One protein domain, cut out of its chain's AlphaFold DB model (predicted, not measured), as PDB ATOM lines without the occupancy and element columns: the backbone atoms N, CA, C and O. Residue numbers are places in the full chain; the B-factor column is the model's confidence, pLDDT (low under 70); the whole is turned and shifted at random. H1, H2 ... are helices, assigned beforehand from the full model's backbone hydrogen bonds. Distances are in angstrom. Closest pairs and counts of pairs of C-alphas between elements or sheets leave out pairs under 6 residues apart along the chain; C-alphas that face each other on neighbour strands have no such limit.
ATOM      1  N   ASP A  99     -25.137 -29.685 -10.576       78.94
ATOM      2  CA  ASP A  99     -25.639 -28.309 -10.584       78.94
ATOM      3  C   ASP A  99     -24.530 -27.281 -10.324       78.94
ATOM      4  O   ASP A  99     -23.551 -27.542  -9.618       78.94
ATOM      5  N   ASP A 100     -24.707 -26.075 -10.874       86.19
ATOM      6  CA  ASP A 100     -23.777 -24.967 -10.653       86.19
ATOM      7  C   ASP A 100     -23.680 -24.581  -9.166       86.19
ATOM      8  O   ASP A 100     -24.650 -24.640  -8.403       86.19
ATOM      9  N   THR A 101     -22.495 -24.120  -8.767       83.31
ATOM     10  CA  THR A 101     -22.165 -23.766  -7.381       83.31
ATOM     11  C   THR A 101     -23.114 -22.702  -6.827       83.31
ATOM     12  O   THR A 101     -23.498 -22.779  -5.661       83.31
ATOM     13  N   ALA A 102     -23.545 -21.733  -7.646       83.00
ATOM     14  CA  ALA A 102     -24.486 -20.706  -7.202       83.00
ATOM     15  C   ALA A 102     -25.895 -21.275  -6.951       83.00
ATOM     16  O   ALA A 102     -26.545 -20.891  -5.976       83.00
ATOM     17  N   THR A 103     -26.346 -22.227  -7.775       84.81
ATOM     18  CA  THR A 103     -27.628 -22.932  -7.595       84.81
ATOM     19  C   THR A 103     -27.603 -23.797  -6.337       84.81
ATOM     20  O   THR A 103     -28.497 -23.682  -5.498       84.81
ATOM     21  N   ARG A 104     -26.536 -24.585  -6.141       82.38
ATOM     22  CA  ARG A 104     -26.346 -25.439  -4.955       82.38
ATOM     23  C   ARG A 104     -26.253 -24.628  -3.663       82.38
ATOM     24  O   ARG A 104     -26.875 -24.993  -2.663       82.38
ATOM     25  N   LEU A 105     -25.558 -23.488  -3.684       85.19
ATOM     26  CA  LEU A 105     -25.508 -22.561  -2.550       85.19
ATOM     27  C   LEU A 105     -26.887 -21.939  -2.264       85.19
ATOM     28  O   LEU A 105     -27.311 -21.884  -1.113       85.19
ATOM     29  N   GLY A 106     -27.628 -21.519  -3.295       85.62
ATOM     30  CA  GLY A 106     -28.983 -20.985  -3.133       85.62
ATOM     31  C   GLY A 106     -29.969 -22.010  -2.556       85.62
ATOM     32  O   GLY A 106     -30.727 -21.695  -1.638       85.62
ATOM     33  N   GLY A 107     -29.930 -23.250  -3.052       85.44
ATOM     34  CA  GLY A 107     -30.781 -24.347  -2.592       85.44
ATOM     35  C   GLY A 107     -30.461 -24.827  -1.172       85.44
ATOM     36  O   GLY A 107     -31.375 -25.029  -0.373       85.44
ATOM     37  N   SER A 108     -29.177 -24.934  -0.814       86.44
ATOM     38  CA  SER A 108     -28.757 -25.270   0.558       86.44
ATOM     39  C   SER A 108     -29.123 -24.173   1.565       86.44
ATOM     40  O   SER A 108     -29.669 -24.490   2.622       86.44
ATOM     41  N   ILE A 109     -28.961 -22.887   1.221       89.00
ATOM     42  CA  ILE A 109     -29.441 -21.766   2.053       89.00
ATOM     43  C   ILE A 109     -30.969 -21.813   2.232       89.00
ATOM     44  O   ILE A 109     -31.456 -21.576   3.338       89.00
ATOM     45  N   LEU A 110     -31.733 -22.149   1.186       89.12
ATOM     46  CA  LEU A 110     -33.193 -22.290   1.275       89.12
ATOM     47  C   LEU A 110     -33.605 -23.441   2.211       89.12
ATOM     48  O   LEU A 110     -34.485 -23.254   3.054       89.12
ATOM     49  N   ASN A 111     -32.941 -24.597   2.112       87.25
ATOM     50  CA  ASN A 111     -33.127 -25.719   3.039       87.25
ATOM     51  C   ASN A 111     -32.782 -25.314   4.484       87.25
ATOM     52  O   ASN A 111     -33.570 -25.556   5.399       87.25
ATOM     53  N   ALA A 112     -31.639 -24.653   4.696       87.44
ATOM     54  CA  ALA A 112     -31.196 -24.209   6.017       87.44
ATOM     55  C   ALA A 112     -32.162 -23.196   6.655       87.44
ATOM     56  O   ALA A 112     -32.444 -23.284   7.850       87.44
ATOM     57  N   LEU A 113     -32.726 -22.281   5.859       89.81
ATOM     58  CA  LEU A 113     -33.753 -21.335   6.299       89.81
ATOM     59  C   LEU A 113     -35.047 -22.056   6.702       89.81
ATOM     60  O   LEU A 113     -35.623 -21.722   7.738       89.81
ATOM     61  N   LEU A 114     -35.489 -23.061   5.935       89.69
ATOM     62  CA  LEU A 114     -36.671 -23.868   6.265       89.69
ATOM     63  C   LEU A 114     -36.485 -24.633   7.589       89.69
ATOM     64  O   LEU A 114     -37.371 -24.614   8.446       89.69
ATOM     65  N   ILE A 115     -35.317 -25.257   7.774       86.75
ATOM     66  CA  ILE A 115     -34.946 -25.981   9.000       86.75
ATOM     67  C   ILE A 115     -34.905 -25.018  10.195       86.75
ATOM     68  O   ILE A 115     -35.527 -25.291  11.224       86.75
ATOM     69  N   LEU A 116     -34.249 -23.860  10.054       89.81
ATOM     70  CA  LEU A 116     -34.190 -22.841  11.106       89.81
ATOM     71  C   LEU A 116     -35.584 -22.299  11.461       89.81
ATOM     72  O   LEU A 116     -35.910 -22.166  12.639       89.81
ATOM     73  N   PHE A 117     -36.436 -22.038  10.466       90.06
ATOM     74  CA  PHE A 117     -37.824 -21.633  10.696       90.06
ATOM     75  C   PHE A 117     -38.602 -22.702  11.480       90.06
ATOM     76  O   PHE A 117     -39.320 -22.365  12.422       90.06
ATOM     77  N   GLY A 118     -38.404 -23.987  11.167       89.31
ATOM     78  CA  GLY A 118     -38.952 -25.102  11.943       89.31
ATOM     79  C   GLY A 118     -38.503 -25.091  13.409       89.31
ATOM     80  O   GLY A 118     -39.338 -25.209  14.307       89.31
ATOM     81  N   ILE A 119     -37.208 -24.869  13.666       88.19
ATOM     82  CA  ILE A 119     -36.655 -24.734  15.026       88.19
ATOM     83  C   ILE A 119     -37.318 -23.561  15.767       88.19
ATOM     84  O   ILE A 119     -37.769 -23.740  16.898       88.19
ATOM     85  N   VAL A 120     -37.451 -22.393  15.130       88.00
ATOM     86  CA  VAL A 120     -38.101 -21.204  15.718       88.00
ATOM     87  C   VAL A 120     -39.584 -21.445  16.022       88.00
ATOM     88  O   VAL A 120     -40.073 -21.046  17.078       88.00
ATOM     89  N   VAL A 121     -40.316 -22.137  15.145       90.56
ATOM     90  CA  VAL A 121     -41.716 -22.512  15.408       90.56
ATOM     91  C   VAL A 121     -41.817 -23.458  16.610       90.56
ATOM     92  O   VAL A 121     -42.710 -23.290  17.442       90.56
ATOM     93  N   VAL A 122     -40.889 -24.409  16.756       87.81
ATOM     94  CA  VAL A 122     -40.856 -25.336  17.900       87.81
ATOM     95  C   VAL A 122     -40.483 -24.626  19.206       87.81
ATOM     96  O   VAL A 122     -41.148 -24.857  20.218       87.81
ATOM     97  N   THR A 123     -39.491 -23.727  19.222       87.88
ATOM     98  CA  THR A 123     -39.138 -22.970  20.442       87.88
ATOM     99  C   THR A 123     -40.274 -22.044  20.881       87.88
ATOM    100  O   THR A 123     -40.605 -22.008  22.067       87.88
ATOM    101  N   LEU A 124     -40.952 -21.373  19.944       85.06
ATOM    102  CA  LEU A 124     -42.153 -20.586  20.240       85.06
ATOM    103  C   LEU A 124     -43.307 -21.461  20.755       85.06
ATOM    104  O   LEU A 124     -43.965 -21.085  21.726       85.06
ATOM    105  N   ALA A 125     -43.529 -22.647  20.177       86.69
ATOM    106  CA  ALA A 125     -44.545 -23.586  20.656       86.69
ATOM    107  C   ALA A 125     -44.267 -24.064  22.095       86.69
ATOM    108  O   ALA A 125     -45.194 -24.117  22.908       86.69
ATOM    109  N   PHE A 126     -43.003 -24.333  22.446       84.12
ATOM    110  CA  PHE A 126     -42.603 -24.599  23.831       84.12
ATOM    111  C   PHE A 126     -42.918 -23.412  24.750       84.12
ATOM    112  O   PHE A 126     -43.588 -23.607  25.762       84.12
ATOM    113  N   VAL A 127     -42.493 -22.190  24.408       81.81
ATOM    114  CA  VAL A 127     -42.725 -20.981  25.227       81.81
ATOM    115  C   VAL A 127     -44.220 -20.742  25.469       81.81
ATOM    116  O   VAL A 127     -44.634 -20.485  26.601       81.81
ATOM    117  N   VAL A 128     -45.055 -20.912  24.441       83.88
ATOM    118  CA  VAL A 128     -46.519 -20.832  24.559       83.88
ATOM    119  C   VAL A 128     -47.073 -21.945  25.466       83.88
ATOM    120  O   VAL A 128     -47.938 -21.691  26.304       83.88
ATOM    121  N   CYS A 129     -46.543 -23.167  25.372       83.44
ATOM    122  CA  CYS A 129     -46.923 -24.284  26.239       83.44
ATOM    123  C   CYS A 129     -46.515 -24.074  27.716       83.44
ATOM    124  O   CYS A 129     -47.264 -24.457  28.623       83.44
ATOM    125  N   PHE A 130     -45.366 -23.434  27.966       79.12
ATOM    126  CA  PHE A 130     -44.934 -22.988  29.297       79.12
ATOM    127  C   PHE A 130     -45.867 -21.898  29.844       79.12
ATOM    128  O   PHE A 130     -46.318 -21.999  30.987       79.12
ATOM    129  N   TYR A 131     -46.232 -20.907  29.022       80.25
ATOM    130  CA  TYR A 131     -47.166 -19.841  29.400       80.25
ATOM    131  C   TYR A 131     -48.542 -20.392  29.816       80.25
ATOM    132  O   TYR A 131     -49.062 -20.031  30.872       80.25
ATOM    133  N   PHE A 132     -49.093 -21.351  29.064       83.00
ATOM    134  CA  PHE A 132     -50.349 -22.033  29.414       83.00
ATOM    135  C   PHE A 132     -50.234 -23.047  30.573       83.00
ATOM    136  O   PHE A 132     -51.223 -23.696  30.920       83.00
ATOM    137  N   ARG A 133     -49.062 -23.170  31.217       77.31
ATOM    138  CA  ARG A 133     -48.793 -24.075  32.355       77.31
ATOM    139  C   ARG A 133     -49.088 -25.550  32.048       77.31
ATOM    140  O   ARG A 133     -49.459 -26.323  32.932       77.31
ATOM    141  N   TRP A 134     -48.911 -25.978  30.799       81.19
ATOM    142  CA  TRP A 134     -49.155 -27.361  30.371       81.19
ATOM    143  C   TRP A 134     -47.936 -28.265  30.625       81.19
ATOM    144  O   TRP A 134     -47.483 -28.995  29.746       81.19
ATOM    145  N   TYR A 135     -47.426 -28.265  31.862       78.56
ATOM    146  CA  TYR A 135     -46.244 -29.028  32.296       78.56
ATOM    147  C   TYR A 135     -46.277 -30.513  31.889       78.56
ATOM    148  O   TYR A 135     -45.261 -31.075  31.484       78.56
ATOM    149  N   LYS A 136     -47.459 -31.149  31.926       82.69
ATOM    150  CA  LYS A 136     -47.648 -32.543  31.485       82.69
ATOM    151  C   LYS A 136     -47.379 -32.744  29.991       82.69
ATOM    152  O   LYS A 136     -46.867 -33.794  29.621       82.69
ATOM    153  N   LEU A 137     -47.714 -31.763  29.148       84.81
ATOM    154  CA  LEU A 137     -47.444 -31.812  27.709       84.81
ATOM    155  C   LEU A 137     -45.954 -31.589  27.440       84.81
ATOM    156  O   LEU A 137     -45.382 -32.323  26.647       84.81
ATOM    157  N   ILE A 138     -45.311 -30.666  28.162       85.38
ATOM    158  CA  ILE A 138     -43.863 -30.418  28.067       85.38
ATOM    159  C   ILE A 138     -43.074 -31.683  28.432       85.38
ATOM    160  O   ILE A 138     -42.231 -32.123  27.656       85.38
ATOM    161  N   TYR A 139     -43.392 -32.319  29.566       82.50
ATOM    162  CA  TYR A 139     -42.748 -33.571  29.980       82.50
ATOM    163  C   TYR A 139     -43.006 -34.714  28.984       82.50
ATOM    164  O   TYR A 139     -42.078 -35.430  28.613       82.50
ATOM    165  N   LEU A 140     -44.248 -34.860  28.500       88.00
ATOM    166  CA  LEU A 140     -44.599 -35.855  27.482       88.00
ATOM    167  C   LEU A 140     -43.831 -35.631  26.171       88.00
ATOM    168  O   LEU A 140     -43.344 -36.593  25.589       88.00
ATOM    169  N   TRP A 141     -43.704 -34.382  25.719       87.88
ATOM    170  CA  TRP A 141     -43.018 -34.028  24.477       87.88
ATOM    171  C   TRP A 141     -41.502 -34.217  24.581       87.88
ATOM    172  O   TRP A 141     -40.903 -34.810  23.688       87.88
ATOM    173  N   LEU A 142     -40.871 -33.773  25.675       87.44
ATOM    174  CA  LEU A 142     -39.439 -33.994  25.906       87.44
ATOM    175  C   LEU A 142     -39.124 -35.494  26.018       87.44
ATOM    176  O   LEU A 142     -38.188 -35.972  25.378       87.44
ATOM    177  N   GLY A 143     -39.949 -36.253  26.749       89.00
ATOM    178  CA  GLY A 143     -39.843 -37.710  26.827       89.00
ATOM    179  C   GLY A 143     -40.024 -38.392  25.469       89.00
ATOM    180  O   GLY A 143     -39.221 -39.244  25.100       89.00
ATOM    181  N   PHE A 144     -41.027 -37.982  24.687       90.19
ATOM    182  CA  PHE A 144     -41.270 -38.505  23.341       90.19
ATOM    183  C   PHE A 144     -40.125 -38.184  22.369       90.19
ATOM    184  O   PHE A 144     -39.718 -39.059  21.609       90.19
ATOM    185  N   SER A 145     -39.558 -36.976  22.428       90.50
ATOM    186  CA  SER A 145     -38.396 -36.575  21.624       90.50
ATOM    187  C   SER A 145     -37.180 -37.465  21.912       90.50
ATOM    188  O   SER A 145     -36.587 -38.035  20.996       90.50
ATOM    189  N   ILE A 146     -36.871 -37.686  23.194       90.69
ATOM    190  CA  ILE A 146     -35.767 -38.559  23.623       90.69
ATOM    191  C   ILE A 146     -36.031 -40.030  23.256       90.69
ATOM    192  O   ILE A 146     -35.120 -40.698  22.770       90.69
ATOM    193  N   CYS A 147     -37.270 -40.522  23.381       92.50
ATOM    194  CA  CYS A 147     -37.665 -41.837  22.858       92.50
ATOM    195  C   CYS A 147     -37.521 -41.946  21.333       92.50
ATOM    196  O   CYS A 147     -37.155 -43.007  20.837       92.50
ATOM    197  N   SER A 148     -37.798 -40.878  20.580       92.81
ATOM    198  CA  SER A 148     -37.647 -40.868  19.122       92.81
ATOM    199  C   SER A 148     -36.174 -41.002  18.721       92.81
ATOM    200  O   SER A 148     -35.834 -41.847  17.897       92.81
ATOM    201  N   ILE A 149     -35.283 -40.250  19.374       92.06
ATOM    202  CA  ILE A 149     -33.837 -40.287  19.103       92.06
ATOM    203  C   ILE A 149     -33.229 -41.635  19.532       92.06
ATOM    204  O   ILE A 149     -32.592 -42.301  18.716       92.06
ATOM    205  N   LEU A 150     -33.454 -42.069  20.781       93.56
ATOM    206  CA  LEU A 150     -32.897 -43.321  21.325       93.56
ATOM    207  C   LEU A 150     -33.563 -44.594  20.781       93.56
ATOM    208  O   LEU A 150     -32.978 -45.672  20.844       93.56
ATOM    209  N   GLY A 151     -34.801 -44.489  20.303       93.31
ATOM    210  CA  GLY A 151     -35.538 -45.578  19.676       93.31
ATOM    211  C   GLY A 151     -35.333 -45.578  18.166       93.31
ATOM    212  O   GLY A 151     -34.569 -46.381  17.640       93.31
ATOM    213  N   VAL A 152     -36.020 -44.675  17.462       91.62
ATOM    214  CA  VAL A 152     -36.096 -44.665  15.994       91.62
ATOM    215  C   VAL A 152     -34.725 -44.405  15.373       91.62
ATOM    216  O   VAL A 152     -34.222 -45.267  14.651       91.62
ATOM    217  N   THR A 153     -34.087 -43.274  15.685       90.31
ATOM    218  CA  THR A 153     -32.820 -42.880  15.044       90.31
ATOM    219  C   THR A 153     -31.685 -43.849  15.376       90.31
ATOM    220  O   THR A 153     -30.964 -44.282  14.477       90.31
ATOM    221  N   THR A 154     -31.553 -44.265  16.643       92.69
ATOM    222  CA  THR A 154     -30.569 -45.292  17.022       92.69
ATOM    223  C   THR A 154     -30.851 -46.641  16.351       92.69
ATOM    224  O   THR A 154     -29.904 -47.300  15.927       92.69
ATOM    225  N   SER A 155     -32.116 -47.052  16.179       91.75
ATOM    226  CA  SER A 155     -32.430 -48.312  15.483       91.75
ATOM    227  C   SER A 155     -32.117 -48.281  13.985       91.75
ATOM    228  O   SER A 155     -31.669 -49.294  13.454       91.75
ATOM    229  N   ALA A 156     -32.276 -47.134  13.312       89.81
ATOM    230  CA  ALA A 156     -31.890 -46.972  11.910       89.81
ATOM    231  C   ALA A 156     -30.371 -47.151  11.736       89.81
ATOM    232  O   ALA A 156     -29.932 -48.018  10.981       89.81
ATOM    233  N   ILE A 157     -29.582 -46.434  12.549       89.12
ATOM    234  CA  ILE A 157     -28.121 -46.593  12.628       89.12
ATOM    235  C   ILE A 157     -27.745 -48.055  12.917       89.12
ATOM    236  O   ILE A 157     -26.875 -48.614  12.253       89.12
ATOM    237  N   TRP A 158     -28.417 -48.706  13.871       90.00
ATOM    238  CA  TRP A 158     -28.146 -50.102  14.222       90.00
ATOM    239  C   TRP A 158     -28.415 -51.069  13.060       90.00
ATOM    240  O   TRP A 158     -27.618 -51.974  12.823       90.00
ATOM    241  N   ILE A 159     -29.500 -50.883  12.302       89.12
ATOM    242  CA  ILE A 159     -29.818 -51.713  11.128       89.12
ATOM    243  C   ILE A 159     -28.740 -51.558  10.043       89.12
ATOM    244  O   ILE A 159     -28.266 -52.562   9.511       89.12
ATOM    245  N   GLU A 160     -28.292 -50.331   9.769       87.12
ATOM    246  CA  GLU A 160     -27.208 -50.059   8.814       87.12
ATOM    247  C   GLU A 160     -25.877 -50.695   9.248       87.12
ATOM    248  O   GLU A 160     -25.212 -51.349   8.440       87.12
ATOM    249  N   MET A 161     -25.512 -50.586  10.533       87.94
ATOM    250  CA  MET A 161     -24.333 -51.269  11.084       87.94
ATOM    251  C   MET A 161     -24.419 -52.789  10.889       87.94
ATOM    252  O   MET A 161     -23.416 -53.430  10.584       87.94
ATOM    253  N   MET A 162     -25.600 -53.387  11.050       87.12
ATOM    254  CA  MET A 162     -25.770 -54.840  10.952       87.12
ATOM    255  C   MET A 162     -25.681 -55.361   9.511       87.12
ATOM    256  O   MET A 162     -25.167 -56.466   9.322       87.12
ATOM    257  N   ASP A 163     -26.064 -54.575   8.495       86.19
ATOM    258  CA  ASP A 163     -25.753 -54.917   7.097       86.19
ATOM    259  C   ASP A 163     -24.261 -54.719   6.776       86.19
ATOM    260  O   ASP A 163     -23.642 -55.609   6.188       86.19
ATOM    261  N   ARG A 164     -23.634 -53.628   7.251       86.00
ATOM    262  CA  ARG A 164     -22.173 -53.419   7.129       86.00
ATOM    263  C   ARG A 164     -21.373 -54.584   7.735       86.00
ATOM    264  O   ARG A 164     -20.424 -55.053   7.111       86.00
ATOM    265  N   PHE A 165     -21.786 -55.104   8.894       87.00
ATOM    266  CA  PHE A 165     -21.179 -56.280   9.539       87.00
ATOM    267  C   PHE A 165     -21.717 -57.639   9.048       87.00
ATOM    268  O   PHE A 165     -21.238 -58.676   9.509       87.00
ATOM    269  N   ARG A 166     -22.679 -57.665   8.111       87.25
ATOM    270  CA  ARG A 166     -23.317 -58.879   7.560       87.25
ATOM    271  C   ARG A 166     -23.862 -59.843   8.629       87.25
ATOM    272  O   ARG A 166     -23.752 -61.061   8.486       87.25
ATOM    273  N   LEU A 167     -24.461 -59.310   9.696       84.56
ATOM    274  CA  LEU A 167     -25.001 -60.094  10.812       84.56
ATOM    275  C   LEU A 167     -26.507 -60.377  10.629       84.56
ATOM    276  O   LEU A 167     -27.318 -59.468  10.809       84.56
ATOM    277  N   PRO A 168     -26.921 -61.623  10.313       84.00
ATOM    278  CA  PRO A 168     -28.335 -61.971  10.203       84.00
ATOM    279  C   PRO A 168     -28.971 -62.053  11.599       84.00
ATOM    280  O   PRO A 168     -28.723 -62.991  12.356       84.00
ATOM    281  N   LEU A 169     -29.805 -61.067  11.932       84.06
ATOM    282  CA  LEU A 169     -30.526 -60.968  13.201       84.06
ATOM    283  C   LEU A 169     -32.019 -60.723  12.960       84.06
ATOM    284  O   LEU A 169     -32.399 -59.863  12.166       84.06
ATOM    285  N   ASP A 170     -32.870 -61.457  13.679       91.50
ATOM    286  CA  ASP A 170     -34.322 -61.336  13.557       91.50
ATOM    287  C   ASP A 170     -34.834 -59.965  14.017       91.50
ATOM    288  O   ASP A 170     -34.452 -59.453  15.074       91.50
ATOM    289  N   TRP A 171     -35.803 -59.406  13.286       88.69
ATOM    290  CA  TRP A 171     -36.427 -58.118  13.621       88.69
ATOM    291  C   TRP A 171     -37.100 -58.121  15.009       88.69
ATOM    292  O   TRP A 171     -37.131 -57.092  15.686       88.69
ATOM    293  N   ILE A 172     -37.566 -59.280  15.494       93.31
ATOM    294  CA  ILE A 172     -38.078 -59.442  16.868       93.31
ATOM    295  C   ILE A 172     -36.965 -59.161  17.891       93.31
ATOM    296  O   ILE A 172     -37.170 -58.388  18.828       93.31
ATOM    297  N   THR A 173     -35.777 -59.731  17.681       92.12
ATOM    298  CA  THR A 173     -34.596 -59.530  18.534       92.12
ATOM    299  C   THR A 173     -34.131 -58.076  18.487       92.12
ATOM    300  O   THR A 173     -33.930 -57.474  19.541       92.12
ATOM    301  N   MET A 174     -34.056 -57.470  17.295       90.12
ATOM    302  CA  MET A 174     -33.721 -56.045  17.136       90.12
ATOM    303  C   MET A 174     -34.702 -55.133  17.884       90.12
ATOM    304  O   MET A 174     -34.286 -54.236  18.619       90.12
ATOM    305  N   SER A 175     -36.006 -55.381  17.730       92.94
ATOM    306  CA  SER A 175     -37.061 -54.591  18.376       92.94
ATOM    307  C   SER A 175     -36.996 -54.717  19.897       92.94
ATOM    308  O   SER A 175     -37.132 -53.718  20.597       92.94
ATOM    309  N   PHE A 176     -36.728 -55.917  20.421       94.75
ATOM    310  CA  PHE A 176     -36.555 -56.132  21.856       94.75
ATOM    311  C   PHE A 176     -35.314 -55.411  22.405       94.75
ATOM    312  O   PHE A 176     -35.412 -54.742  23.435       94.75
ATOM    313  N   VAL A 177     -34.166 -55.488  21.722       93.56
ATOM    314  CA  VAL A 177     -32.936 -54.780  22.129       93.56
ATOM    315  C   VAL A 177     -33.147 -53.262  22.108       93.56
ATOM    316  O   VAL A 177     -32.901 -52.604  23.118       93.56
ATOM    317  N   THR A 178     -33.696 -52.725  21.014       93.69
ATOM    318  CA  THR A 178     -34.027 -51.294  20.871       93.69
ATOM    319  C   THR A 178     -34.984 -50.827  21.966       93.69
ATOM    320  O   THR A 178     -34.760 -49.789  22.579       93.69
ATOM    321  N   TRP A 179     -36.031 -51.602  22.268       94.81
ATOM    322  CA  TRP A 179     -37.019 -51.243  23.288       94.81
ATOM    323  C   TRP A 179     -36.419 -51.190  24.699       94.81
ATOM    324  O   TRP A 179     -36.704 -50.261  25.456       94.81
ATOM    325  N   ASN A 180     -35.547 -52.142  25.048       95.50
ATOM    326  CA  ASN A 180     -34.824 -52.113  26.323       95.50
ATOM    327  C   ASN A 180     -33.861 -50.917  26.389       95.50
ATOM    328  O   ASN A 180     -33.861 -50.201  27.387       95.50
ATOM    329  N   PHE A 181     -33.090 -50.663  25.328       94.50
ATOM    330  CA  PHE A 181     -32.167 -49.528  25.251       94.50
ATOM    331  C   PHE A 181     -32.892 -48.175  25.379       94.50
ATOM    332  O   PHE A 181     -32.525 -47.351  26.215       94.50
ATOM    333  N   MET A 182     -33.981 -47.983  24.630       95.69
ATOM    334  CA  MET A 182     -34.825 -46.787  24.679       95.69
ATOM    335  C   MET A 182     -35.427 -46.564  26.075       95.69
ATOM    336  O   MET A 182     -35.365 -45.450  26.595       95.69
ATOM    337  N   LEU A 183     -35.986 -47.603  26.712       94.38
ATOM    338  CA  LEU A 183     -36.565 -47.476  28.054       94.38
ATOM    339  C   LEU A 183     -35.505 -47.196  29.125       94.38
ATOM    340  O   LEU A 183     -35.722 -46.330  29.971       94.38
ATOM    341  N   VAL A 184     -34.365 -47.894  29.096       94.50
ATOM    342  CA  VAL A 184     -33.280 -47.657  30.060       94.50
ATOM    343  C   VAL A 184     -32.695 -46.258  29.874       94.50
ATOM    344  O   VAL A 184     -32.467 -45.587  30.874       94.50
ATOM    345  N   GLY A 185     -32.534 -45.773  28.641       91.38
ATOM    346  CA  GLY A 185     -32.075 -44.410  28.371       91.38
ATOM    347  C   GLY A 185     -33.068 -43.325  28.799       91.38
ATOM    348  O   GLY A 185     -32.669 -42.348  29.433       91.38
ATOM    349  N   LEU A 186     -34.371 -43.515  28.561       91.62
ATOM    350  CA  LEU A 186     -35.409 -42.603  29.059       91.62
ATOM    351  C   LEU A 186     -35.399 -42.527  30.596       91.62
ATOM    352  O   LEU A 186     -35.448 -41.436  31.169       91.62
ATOM    353  N   ILE A 187     -35.298 -43.678  31.270       90.38
ATOM    354  CA  ILE A 187     -35.200 -43.762  32.735       90.38
ATOM    355  C   ILE A 187     -33.858 -43.196  33.232       90.38
ATOM    356  O   ILE A 187     -33.821 -42.603  34.307       90.38
ATOM    357  N   ALA A 188     -32.775 -43.319  32.462       89.00
ATOM    358  CA  ALA A 188     -31.474 -42.755  32.808       89.00
ATOM    359  C   ALA A 188     -31.462 -41.219  32.771       89.00
ATOM    360  O   ALA A 188     -30.778 -40.615  33.596       89.00
ATOM    361  N   ILE A 189     -32.215 -40.607  31.848       86.69
ATOM    362  CA  ILE A 189     -32.247 -39.152  31.632       86.69
ATOM    363  C   ILE A 189     -33.289 -38.447  32.520       86.69
ATOM    364  O   ILE A 189     -32.992 -37.384  33.053       86.69
ATOM    365  N   PHE A 190     -34.488 -39.019  32.711       84.00
ATOM    366  CA  PHE A 190     -35.556 -38.400  33.523       84.00
ATOM    367  C   PHE A 190     -35.713 -38.981  34.938       84.00
ATOM    368  O   PHE A 190     -36.378 -38.380  35.783       84.00
ATOM    369  N   GLY A 191     -35.184 -40.177  35.190       79.25
ATOM    370  CA  GLY A 191     -35.284 -40.864  36.476       79.25
ATOM    371  C   GLY A 191     -34.055 -40.661  37.360       79.25
ATOM    372  O   GLY A 191     -33.056 -40.067  36.966       79.25
ATOM    373  N   ARG A 192     -34.101 -41.216  38.577       76.44
ATOM    374  CA  ARG A 192     -32.897 -41.349  39.410       76.44
ATOM    375  C   ARG A 192     -32.045 -42.498  38.875       76.44
ATOM    376  O   ARG A 192     -32.396 -43.661  39.064       76.44
ATOM    377  N   SER A 193     -30.936 -42.159  38.235       81.25
ATOM    378  CA  SER A 193     -29.959 -43.094  37.679       81.25
ATOM    379  C   SER A 193     -28.561 -42.817  38.259       81.25
ATOM    380  O   SER A 193     -28.338 -41.751  38.840       81.25
ATOM    381  N   PRO A 194     -27.611 -43.768  38.198       86.31
ATOM    382  CA  PRO A 194     -26.244 -43.498  38.625       86.31
ATOM    383  C   PRO A 194     -25.539 -42.605  37.595       86.31
ATOM    384  O   PRO A 194     -25.654 -42.827  36.390       86.31
ATOM    385  N   LEU A 195     -24.771 -41.624  38.075       80.19
ATOM    386  CA  LEU A 195     -24.220 -40.522  37.273       80.19
ATOM    387  C   LEU A 195     -23.424 -40.980  36.032       80.19
ATOM    388  O   LEU A 195     -23.577 -40.399  34.959       80.19
ATOM    389  N   TRP A 196     -22.663 -42.076  36.133       83.12
ATOM    390  CA  TRP A 196     -21.935 -42.665  34.998       83.12
ATOM    391  C   TRP A 196     -22.857 -43.173  33.874       83.12
ATOM    392  O   TRP A 196     -22.507 -43.085  32.699       83.12
ATOM    393  N   LEU A 197     -24.043 -43.688  34.215       86.62
ATOM    394  CA  LEU A 197     -25.018 -44.198  33.250       86.62
ATOM    395  C   LEU A 197     -25.747 -43.037  32.567       86.62
ATOM    396  O   LEU A 197     -25.932 -43.064  31.353       86.62
ATOM    397  N   GLN A 198     -26.103 -41.997  33.328       87.50
ATOM    398  CA  GLN A 198     -26.668 -40.762  32.779       87.50
ATOM    399  C   GLN A 198     -25.700 -40.117  31.776       87.50
ATOM    400  O   GLN A 198     -26.092 -39.816  30.650       87.50
ATOM    401  N   GLN A 199     -24.420 -39.986  32.140       85.69
ATOM    402  CA  GLN A 199     -23.375 -39.478  31.247       85.69
ATOM    403  C   GLN A 199     -23.203 -40.349  29.994       85.69
ATOM    404  O   GLN A 199     -23.150 -39.809  28.891       85.69
ATOM    405  N   ALA A 200     -23.183 -41.680  30.128       88.81
ATOM    406  CA  ALA A 200     -23.082 -42.584  28.982       88.81
ATOM    407  C   ALA A 200     -24.257 -42.423  27.996       88.81
ATOM    408  O   ALA A 200     -24.034 -42.337  26.789       88.81
ATOM    409  N   TYR A 201     -25.499 -42.310  28.484       91.44
ATOM    410  CA  TYR A 201     -26.650 -42.058  27.607       91.44
ATOM    411  C   TYR A 201     -26.623 -40.659  26.978       91.44
ATOM    412  O   TYR A 201     -26.953 -40.538  25.802       91.44
ATOM    413  N   LEU A 202     -26.173 -39.620  27.691       89.75
ATOM    414  CA  LEU A 202     -26.002 -38.275  27.118       89.75
ATOM    415  C   LEU A 202     -24.947 -38.247  25.994       89.75
ATOM    416  O   LEU A 202     -25.166 -37.600  24.968       89.75
ATOM    417  N   VAL A 203     -23.847 -38.998  26.137       90.62
ATOM    418  CA  VAL A 203     -22.830 -39.190  25.083       90.62
ATOM    419  C   VAL A 203     -23.420 -39.898  23.855       90.62
ATOM    420  O   VAL A 203     -23.129 -39.509  22.725       90.62
ATOM    421  N   ILE A 204     -24.300 -40.889  24.037       91.38
ATOM    422  CA  ILE A 204     -24.946 -41.573  22.903       91.38
ATOM    423  C   ILE A 204     -26.005 -40.681  22.231       91.38
ATOM    424  O   ILE A 204     -26.023 -40.599  21.006       91.38
ATOM    425  N   VAL A 205     -26.852 -39.973  22.992       91.25
ATOM    426  CA  VAL A 205     -27.859 -39.043  22.433       91.25
ATOM    427  C   VAL A 205     -27.192 -37.963  21.581       91.25
ATOM    428  O   VAL A 205     -27.616 -37.725  20.450       91.25
ATOM    429  N   SER A 206     -26.128 -37.341  22.096       90.50
ATOM    430  CA  SER A 206     -25.393 -36.302  21.368       90.50
ATOM    431  C   SER A 206     -24.732 -36.854  20.101       90.50
ATOM    432  O   SER A 206     -24.929 -36.277  19.033       90.50
ATOM    433  N   ALA A 207     -24.069 -38.015  20.160       90.38
ATOM    434  CA  ALA A 207     -23.480 -38.644  18.976       90.38
ATOM    435  C   ALA A 207     -24.518 -39.046  17.908       90.38
ATOM    436  O   ALA A 207     -24.326 -38.770  16.725       90.38
ATOM    437  N   VAL A 208     -25.652 -39.634  18.308       90.75
ATOM    438  CA  VAL A 208     -26.760 -39.979  17.396       90.75
ATOM    439  C   VAL A 208     -27.357 -38.719  16.756       90.75
ATOM    440  O   VAL A 208     -27.672 -38.723  15.563       90.75
ATOM    441  N   SER A 209     -27.465 -37.616  17.504       88.69
ATOM    442  CA  SER A 209     -27.923 -36.333  16.953       88.69
ATOM    443  C   SER A 209     -26.911 -35.704  15.984       88.69
ATOM    444  O   SER A 209     -27.312 -35.216  14.931       88.69
ATOM    445  N   ALA A 210     -25.603 -35.805  16.257       87.56
ATOM    446  CA  ALA A 210     -24.552 -35.350  15.346       87.56
ATOM    447  C   ALA A 210     -24.561 -36.147  14.031       87.56
ATOM    448  O   ALA A 210     -24.580 -35.560  12.954       87.56
ATOM    449  N   ILE A 211     -24.670 -37.478  14.101       84.56
ATOM    450  CA  ILE A 211     -24.803 -38.355  12.921       84.56
ATOM    451  C   ILE A 211     -26.079 -38.043  12.124       84.56
ATOM    452  O   ILE A 211     -26.093 -38.182  10.904       84.56
ATOM    453  N   SER A 212     -27.142 -37.573  12.782       84.69
ATOM    454  CA  SER A 212     -28.362 -37.123  12.098       84.69
ATOM    455  C   SER A 212     -28.154 -35.834  11.295       84.69
ATOM    456  O   SER A 212     -28.810 -35.654  10.273       84.69
ATOM    457  N   LEU A 213     -27.229 -34.962  11.719       82.00
ATOM    458  CA  LEU A 213     -26.818 -33.773  10.964       82.00
ATOM    459  C   LEU A 213     -25.827 -34.123   9.842       82.00
ATOM    460  O   LEU A 213     -25.941 -33.567   8.756       82.00
ATOM    461  N   LEU A 214     -24.915 -35.078  10.059       83.19
ATOM    462  CA  LEU A 214     -23.975 -35.563   9.032       83.19
ATOM    463  C   LEU A 214     -24.664 -36.294   7.861       83.19
ATOM    464  O   LEU A 214     -24.066 -36.456   6.807       83.19
ATOM    465  N   ARG A 215     -25.928 -36.707   8.019       79.00
ATOM    466  CA  ARG A 215     -26.777 -37.247   6.937       79.00
ATOM    467  C   ARG A 215     -27.376 -36.178   6.014       79.00
ATOM    468  O   ARG A 215     -28.078 -36.532   5.070       79.00
ATOM    469  N   LEU A 216     -27.171 -34.891   6.296       76.62
ATOM    470  CA  LEU A 216     -27.567 -33.807   5.397       76.62
ATOM    471  C   LEU A 216     -26.460 -33.580   4.344       76.62
ATOM    472  O   LEU A 216     -25.279 -33.685   4.682       76.62
ATOM    473  N   PRO A 217     -26.805 -33.222   3.089       79.25
ATOM    474  CA  PRO A 217     -25.819 -32.939   2.048       79.25
ATOM    475  C   PRO A 217     -24.843 -31.843   2.467       79.25
ATOM    476  O   PRO A 217     -25.256 -30.830   3.033       79.25
ATOM    477  N   SER A 218     -23.561 -32.031   2.152       79.50
ATOM    478  CA  SER A 218     -22.443 -31.191   2.622       79.50
ATOM    479  C   SER A 218     -22.720 -29.676   2.691       79.50
ATOM    480  O   SER A 218     -22.547 -29.080   3.758       79.50
ATOM    481  N   TRP A 219     -23.193 -29.030   1.617       82.38
ATOM    482  CA  TRP A 219     -23.486 -27.587   1.623       82.38
ATOM    483  C   TRP A 219     -24.677 -27.223   2.517       82.38
ATOM    484  O   TRP A 219     -24.663 -26.178   3.173       82.38
ATOM    485  N   THR A 220     -25.687 -28.091   2.601       82.50
ATOM    486  CA  THR A 220     -26.808 -27.935   3.542       82.50
ATOM    487  C   THR A 220     -26.319 -28.055   4.990       82.50
ATOM    488  O   THR A 220     -26.701 -27.241   5.825       82.50
ATOM    489  N   THR A 221     -25.400 -28.973   5.292       83.56
ATOM    490  CA  THR A 221     -24.804 -29.122   6.634       83.56
ATOM    491  C   THR A 221     -24.027 -27.874   7.053       83.56
ATOM    492  O   THR A 221     -24.287 -27.315   8.120       83.56
ATOM    493  N   TRP A 222     -23.137 -27.363   6.193       84.31
ATOM    494  CA  TRP A 222     -22.395 -26.126   6.472       84.31
ATOM    495  C   TRP A 222     -23.319 -24.911   6.644       84.31
ATOM    496  O   TRP A 222     -23.114 -24.111   7.562       84.31
ATOM    497  N   THR A 223     -24.346 -24.761   5.803       87.50
ATOM    498  CA  THR A 223     -25.281 -23.623   5.888       87.50
ATOM    499  C   THR A 223     -26.216 -23.712   7.098       87.50
ATOM    500  O   THR A 223     -26.431 -22.690   7.749       87.50
ATOM    501  N   VAL A 224     -26.696 -24.905   7.475       85.69
ATOM    502  CA  VAL A 224     -27.472 -25.132   8.711       85.69
ATOM    503  C   VAL A 224     -26.645 -24.785   9.950       85.69
ATOM    504  O   VAL A 224     -27.128 -24.037  10.798       85.69
ATOM    505  N   LEU A 225     -25.398 -25.259  10.048       86.88
ATOM    506  CA  LEU A 225     -24.528 -24.971  11.198       86.88
ATOM    507  C   LEU A 225     -24.280 -23.463  11.369       86.88
ATOM    508  O   LEU A 225     -24.401 -22.941  12.478       86.88
ATOM    509  N   ASN A 226     -24.016 -22.744  10.272       87.88
ATOM    510  CA  ASN A 226     -23.861 -21.287  10.300       87.88
ATOM    511  C   ASN A 226     -25.172 -20.571  10.682       87.88
ATOM    512  O   ASN A 226     -25.154 -19.668  11.518       87.88
ATOM    513  N   MET A 227     -26.314 -20.985  10.123       88.56
ATOM    514  CA  MET A 227     -27.625 -20.397  10.436       88.56
ATOM    515  C   MET A 227     -28.031 -20.591  11.903       88.56
ATOM    516  O   MET A 227     -28.543 -19.658  12.520       88.56
ATOM    517  N   VAL A 228     -27.771 -21.766  12.484       86.56
ATOM    518  CA  VAL A 228     -28.051 -22.044  13.903       86.56
ATOM    519  C   VAL A 228     -27.138 -21.223  14.819       86.56
ATOM    520  O   VAL A 228     -27.629 -20.644  15.786       86.56
ATOM    521  N   ALA A 229     -25.847 -21.088  14.494       88.56
ATOM    522  CA  ALA A 229     -24.920 -20.250  15.261       88.56
ATOM    523  C   ALA A 229     -25.306 -18.757  15.227       88.56
ATOM    524  O   ALA A 229     -25.301 -18.086  16.257       88.56
ATOM    525  N   ILE A 230     -25.704 -18.238  14.058       88.69
ATOM    526  CA  ILE A 230     -26.205 -16.861  13.911       88.69
ATOM    527  C   ILE A 230     -27.502 -16.663  14.710       88.69
ATOM    528  O   ILE A 230     -27.662 -15.641  15.381       88.69
ATOM    529  N   TYR A 231     -28.418 -17.634  14.673       87.94
ATOM    530  CA  TYR A 231     -29.660 -17.587  15.442       87.94
ATOM    531  C   TYR A 231     -29.420 -17.552  16.956       87.94
ATOM    532  O   TYR A 231     -30.064 -16.755  17.634       87.94
ATOM    533  N   ASP A 232     -28.491 -18.354  17.483       87.50
ATOM    534  CA  ASP A 232     -28.183 -18.378  18.920       87.50
ATOM    535  C   ASP A 232     -27.637 -17.023  19.405       87.50
ATOM    536  O   ASP A 232     -28.148 -16.446  20.366       87.50
ATOM    537  N   ILE A 233     -26.703 -16.428  18.648       85.75
ATOM    538  CA  ILE A 233     -26.181 -15.073  18.906       85.75
ATOM    539  C   ILE A 233     -27.319 -14.038  18.940       85.75
ATOM    540  O   ILE A 233     -27.378 -13.211  19.853       85.75
ATOM    541  N   ILE A 234     -28.245 -14.084  17.977       84.12
ATOM    542  CA  ILE A 234     -29.402 -13.175  17.931       84.12
ATOM    543  C   ILE A 234     -30.338 -13.416  19.128       84.12
ATOM    544  O   ILE A 234     -30.765 -12.458  19.774       84.12
ATOM    545  N   ALA A 235     -30.631 -14.674  19.460       77.75
ATOM    546  CA  ALA A 235     -31.536 -15.046  20.545       77.75
ATOM    547  C   ALA A 235     -31.010 -14.631  21.932       77.75
ATOM    548  O   ALA A 235     -31.804 -14.209  22.777       77.75
ATOM    549  N   VAL A 236     -29.692 -14.706  22.148       79.94
ATOM    550  CA  VAL A 236     -29.014 -14.256  23.377       79.94
ATOM    551  C   VAL A 236     -28.928 -12.728  23.457       79.94
ATOM    552  O   VAL A 236     -29.131 -12.159  24.533       79.94
ATOM    553  N   LEU A 237     -28.656 -12.045  22.338       77.56
ATOM    554  CA  LEU A 237     -28.493 -10.586  22.308       77.56
ATOM    555  C   LEU A 237     -29.829  -9.823  22.418       77.56
ATOM    556  O   LEU A 237     -29.846  -8.664  22.834       77.56
ATOM    557  N   CYS A 238     -30.963 -10.451  22.088       68.75
ATOM    558  CA  CYS A 238     -32.288  -9.853  22.259       68.75
ATOM    559  C   CYS A 238     -32.668  -9.695  23.754       68.75
ATOM    560  O   CYS A 238     -32.921 -10.694  24.430       68.75
ATOM    561  N   PRO A 239     -32.849  -8.464  24.284       56.84
ATOM    562  CA  PRO A 239     -33.163  -8.251  25.704       56.84
ATOM    563  C   PRO A 239     -34.564  -8.742  26.116       56.84
ATOM    564  O   PRO A 239     -34.825  -8.902  27.303       56.84
ATOM    565  N   ALA A 240     -35.443  -9.012  25.145       58.50
ATOM    566  CA  ALA A 240     -36.754  -9.642  25.322       58.50
ATOM    567  C   ALA A 240     -36.809 -11.064  24.714       58.50
ATOM    568  O   ALA A 240     -37.865 -11.520  24.279       58.50
ATOM    569  N   GLY A 241     -35.661 -11.747  24.614       64.12
ATOM    570  CA  GLY A 241     -35.568 -13.087  24.037       64.12
ATOM    571  C   GLY A 241     -36.350 -14.144  24.838       64.12
ATOM    572  O   GLY A 241     -36.424 -14.054  26.069       64.12
ATOM    573  N   PRO A 242     -36.892 -15.189  24.178       59.50
ATOM    574  CA  PRO A 242     -37.678 -16.240  24.836       59.50
ATOM    575  C   PRO A 242     -36.905 -16.978  25.939       59.50
ATOM    576  O   PRO A 242     -37.506 -17.474  26.888       59.50
ATOM    577  N   LEU A 243     -35.573 -17.014  25.839       59.75
ATOM    578  CA  LEU A 243     -34.682 -17.615  26.826       59.75
ATOM    579  C   LEU A 243     -34.701 -16.871  28.173       59.75
ATOM    580  O   LEU A 243     -34.736 -17.528  29.209       59.75
ATOM    581  N   ARG A 244     -34.771 -15.528  28.188       63.00
ATOM    582  CA  ARG A 244     -34.931 -14.766  29.443       63.00
ATOM    583  C   ARG A 244     -36.283 -15.045  30.087       63.00
ATOM    584  O   ARG A 244     -36.322 -15.432  31.245       63.00
ATOM    585  N   LEU A 245     -37.365 -15.000  29.305       64.81
ATOM    586  CA  LEU A 245     -38.713 -15.308  29.796       64.81
ATOM    587  C   LEU A 245     -38.813 -16.713  30.423       64.81
ATOM    588  O   LEU A 245     -39.547 -16.893  31.391       64.81
ATOM    589  N   LEU A 246     -38.078 -17.703  29.902       63.44
ATOM    590  CA  LEU A 246     -37.996 -19.043  30.496       63.44
ATOM    591  C   LEU A 246     -37.157 -19.078  31.785       63.44
ATOM    592  O   LEU A 246     -37.558 -19.753  32.731       63.44
ATOM    593  N   ILE A 247     -36.035 -18.355  31.842       62.62
ATOM    594  CA  ILE A 247     -35.184 -18.254  33.041       62.62
ATOM    595  C   ILE A 247     -35.926 -17.538  34.172       62.62
ATOM    596  O   ILE A 247     -36.035 -18.086  35.267       62.62
ATOM    597  N   ASP A 248     -36.497 -16.364  33.901       62.94
ATOM    598  CA  ASP A 248     -37.209 -15.547  34.888       62.94
ATOM    599  C   ASP A 248     -38.386 -16.338  35.498       62.94
ATOM    600  O   ASP A 248     -38.539 -16.409  36.718       62.94
ATOM    601  N   MET A 249     -39.158 -17.042  34.657       56.88
ATOM    602  CA  MET A 249     -40.282 -17.894  35.080       56.88
ATOM    603  C   MET A 249     -39.868 -19.182  35.811       56.88
ATOM    604  O   MET A 249     -40.706 -19.771  36.499       56.88
ATOM    605  N   ALA A 250     -38.622 -19.643  35.665       56.94
ATOM    606  CA  ALA A 250     -38.081 -20.774  36.424       56.94
ATOM    607  C   ALA A 250     -37.559 -20.317  37.798       56.94
ATOM    608  O   ALA A 250     -37.901 -20.912  38.822       56.94
ATOM    609  N   VAL A 251     -36.802 -19.213  37.827       57.50
ATOM    610  CA  VAL A 251     -36.263 -18.596  39.052       57.50
ATOM    611  C   VAL A 251     -37.386 -18.135  39.987       57.50
ATOM    612  O   VAL A 251     -37.305 -18.370  41.190       57.50
ATOM    613  N   GLU A 252     -38.477 -17.571  39.456       55.44
ATOM    614  CA  GLU A 252     -39.652 -17.163  40.246       55.44
ATOM    615  C   GLU A 252     -40.396 -18.353  40.901       55.44
ATOM    616  O   GLU A 252     -41.211 -18.156  41.803       55.44
ATOM    617  N   ARG A 253     -40.148 -19.601  40.466       52.16
ATOM    618  CA  ARG A 253     -40.963 -20.773  40.853       52.16
ATOM    619  C   ARG A 253     -40.225 -21.884  41.586       52.16
ATOM    620  O   ARG A 253     -40.890 -22.688  42.234       52.16
ATOM    621  N   GLY A 254     -38.895 -21.935  41.518       45.81
ATOM    622  CA  GLY A 254     -38.103 -22.955  42.219       45.81
ATOM    623  C   GLY A 254     -38.368 -24.389  41.738       45.81
ATOM    624  O   GLY A 254     -38.198 -25.335  42.503       45.81
ATOM    625  N   GLU A 255     -38.817 -24.549  40.491       50.12
ATOM    626  CA  GLU A 255     -38.997 -25.847  39.836       50.12
ATOM    627  C   GLU A 255     -37.748 -26.145  38.985       50.12
ATOM    628  O   GLU A 255     -37.616 -25.618  37.879       50.12
ATOM    629  N   ASP A 256     -36.830 -26.981  39.489       45.06
ATOM    630  CA  ASP A 256     -35.676 -27.465  38.713       45.06
ATOM    631  C   ASP A 256     -36.155 -28.097  37.396       45.06
ATOM    632  O   ASP A 256     -36.905 -29.074  37.416       45.06
ATOM    633  N   ILE A 257     -35.712 -27.576  36.244       54.00
ATOM    634  CA  ILE A 257     -36.008 -28.159  34.924       54.00
ATOM    635  C   ILE A 257     -35.022 -29.321  34.698       54.00
ATOM    636  O   ILE A 257     -33.891 -29.091  34.258       54.00
ATOM    637  N   PRO A 258     -35.408 -30.584  34.969       42.53
ATOM    638  CA  PRO A 258     -34.455 -31.635  35.339       42.53
ATOM    639  C   PRO A 258     -33.734 -32.269  34.139       42.53
ATOM    640  O   PRO A 258     -32.958 -33.201  34.306       42.53
ATOM    641  N   ALA A 259     -34.027 -31.791  32.926       44.97
ATOM    642  CA  ALA A 259     -33.553 -32.348  31.661       44.97
ATOM    643  C   ALA A 259     -32.797 -31.330  30.781       44.97
ATOM    644  O   ALA A 259     -32.407 -31.682  29.672       44.97
ATOM    645  N   LEU A 260     -32.618 -30.080  31.239       46.09
ATOM    646  CA  LEU A 260     -31.952 -29.022  30.458       46.09
ATOM    647  C   LEU A 260     -30.678 -28.482  31.124       46.09
ATOM    648  O   LEU A 260     -29.732 -28.128  30.426       46.09
ATOM    649  N   ILE A 261     -30.617 -28.455  32.459       45.94
ATOM    650  CA  ILE A 261     -29.383 -28.131  33.182       45.94
ATOM    651  C   ILE A 261     -28.555 -29.410  33.318       45.94
ATOM    652  O   ILE A 261     -28.929 -30.331  34.043       45.94
ATOM    653  N   TYR A 262     -27.405 -29.464  32.641       40.62
ATOM    654  CA  TYR A 262     -26.391 -30.473  32.939       40.62
ATOM    655  C   TYR A 262     -25.730 -30.129  34.274       40.62
ATOM    656  O   TYR A 262     -24.826 -29.294  34.340       40.62
ATOM    657  N   THR A 263     -26.164 -30.798  35.342       41.78
ATOM    658  CA  THR A 263     -25.425 -30.830  36.606       41.78
ATOM    659  C   THR A 263     -24.127 -31.607  36.394       41.78
ATOM    660  O   THR A 263     -24.034 -32.802  36.674       41.78
TER     661      THR A 263
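AT A GLANCE: This is residues 99 to 263 of the 393 residues of the protein "Presenilin" of Jimgerdemannia flammicorona (UniProt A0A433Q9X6). A flat, loose frame of crossed helices forms two lobes: H5 slants across H1 in one, with short H6 near their far ends, while H2 and H3 form a hairpin crossed by H4 in the other. The lobes join where H1 turns into H2 and where H4 leads into H5. The 165 printed residues hold six named helices, H1 to H6 in order, and no named strand: all helix. The radius of gyration of the C-alphas is 19.0 A, and the spans are 56 by 53 by 26 A.

IN THESE COORDINATES: H1, residues 101 to 131, begins at C-alpha 101 (-22.165, -23.766, -7.381) and is 44.6 A long. H2, residues 135 to 164, measures 42.5 A. H3 spans residues 171 to 190, 28.0 A; H4, 195 to 214, 28.7 A; H5, 218 to 237, 29.1 A. H6, residues 242 to 251, ends at C-alpha 251 (-36.263, -18.596, 39.052).

HOW THE PARTS SIT: H1 residues 104 to 116 touch H5, closest at C-alphas 108 and 220, 4.5 A, at a steep tilt of 41 degrees. H1 and H2 form a hairpin, closest at C-alphas 129 and 138, 7.1 A. H2 and H3 form another, closest at C-alphas 150 and 182, 5.2 A. H4 touches H2, closest at C-alphas 154 and 208, 6.5 A. H1 and H4 are apart. H5 and H6 only just touch, with 3 pairs of C-alphas within 8 A, and only at the corner; their closest C-alphas, 236 and 243, are 7.4 A apart. Every O i to N i+4 pair is within hydrogen-bond range in H1, H3, H4, H5 and H6; in H2, 24 of 26 are.

THE WHOLE: The farthest C-alphas, of Pro 168 and Pro 239, are 56.1 A apart. The printed part has no cut and no long link. Residues 160 to 166, of which 160 to 164 belong to H2, and 250 to 256 stand free. Residues 238 to 263 have pLDDT under 70.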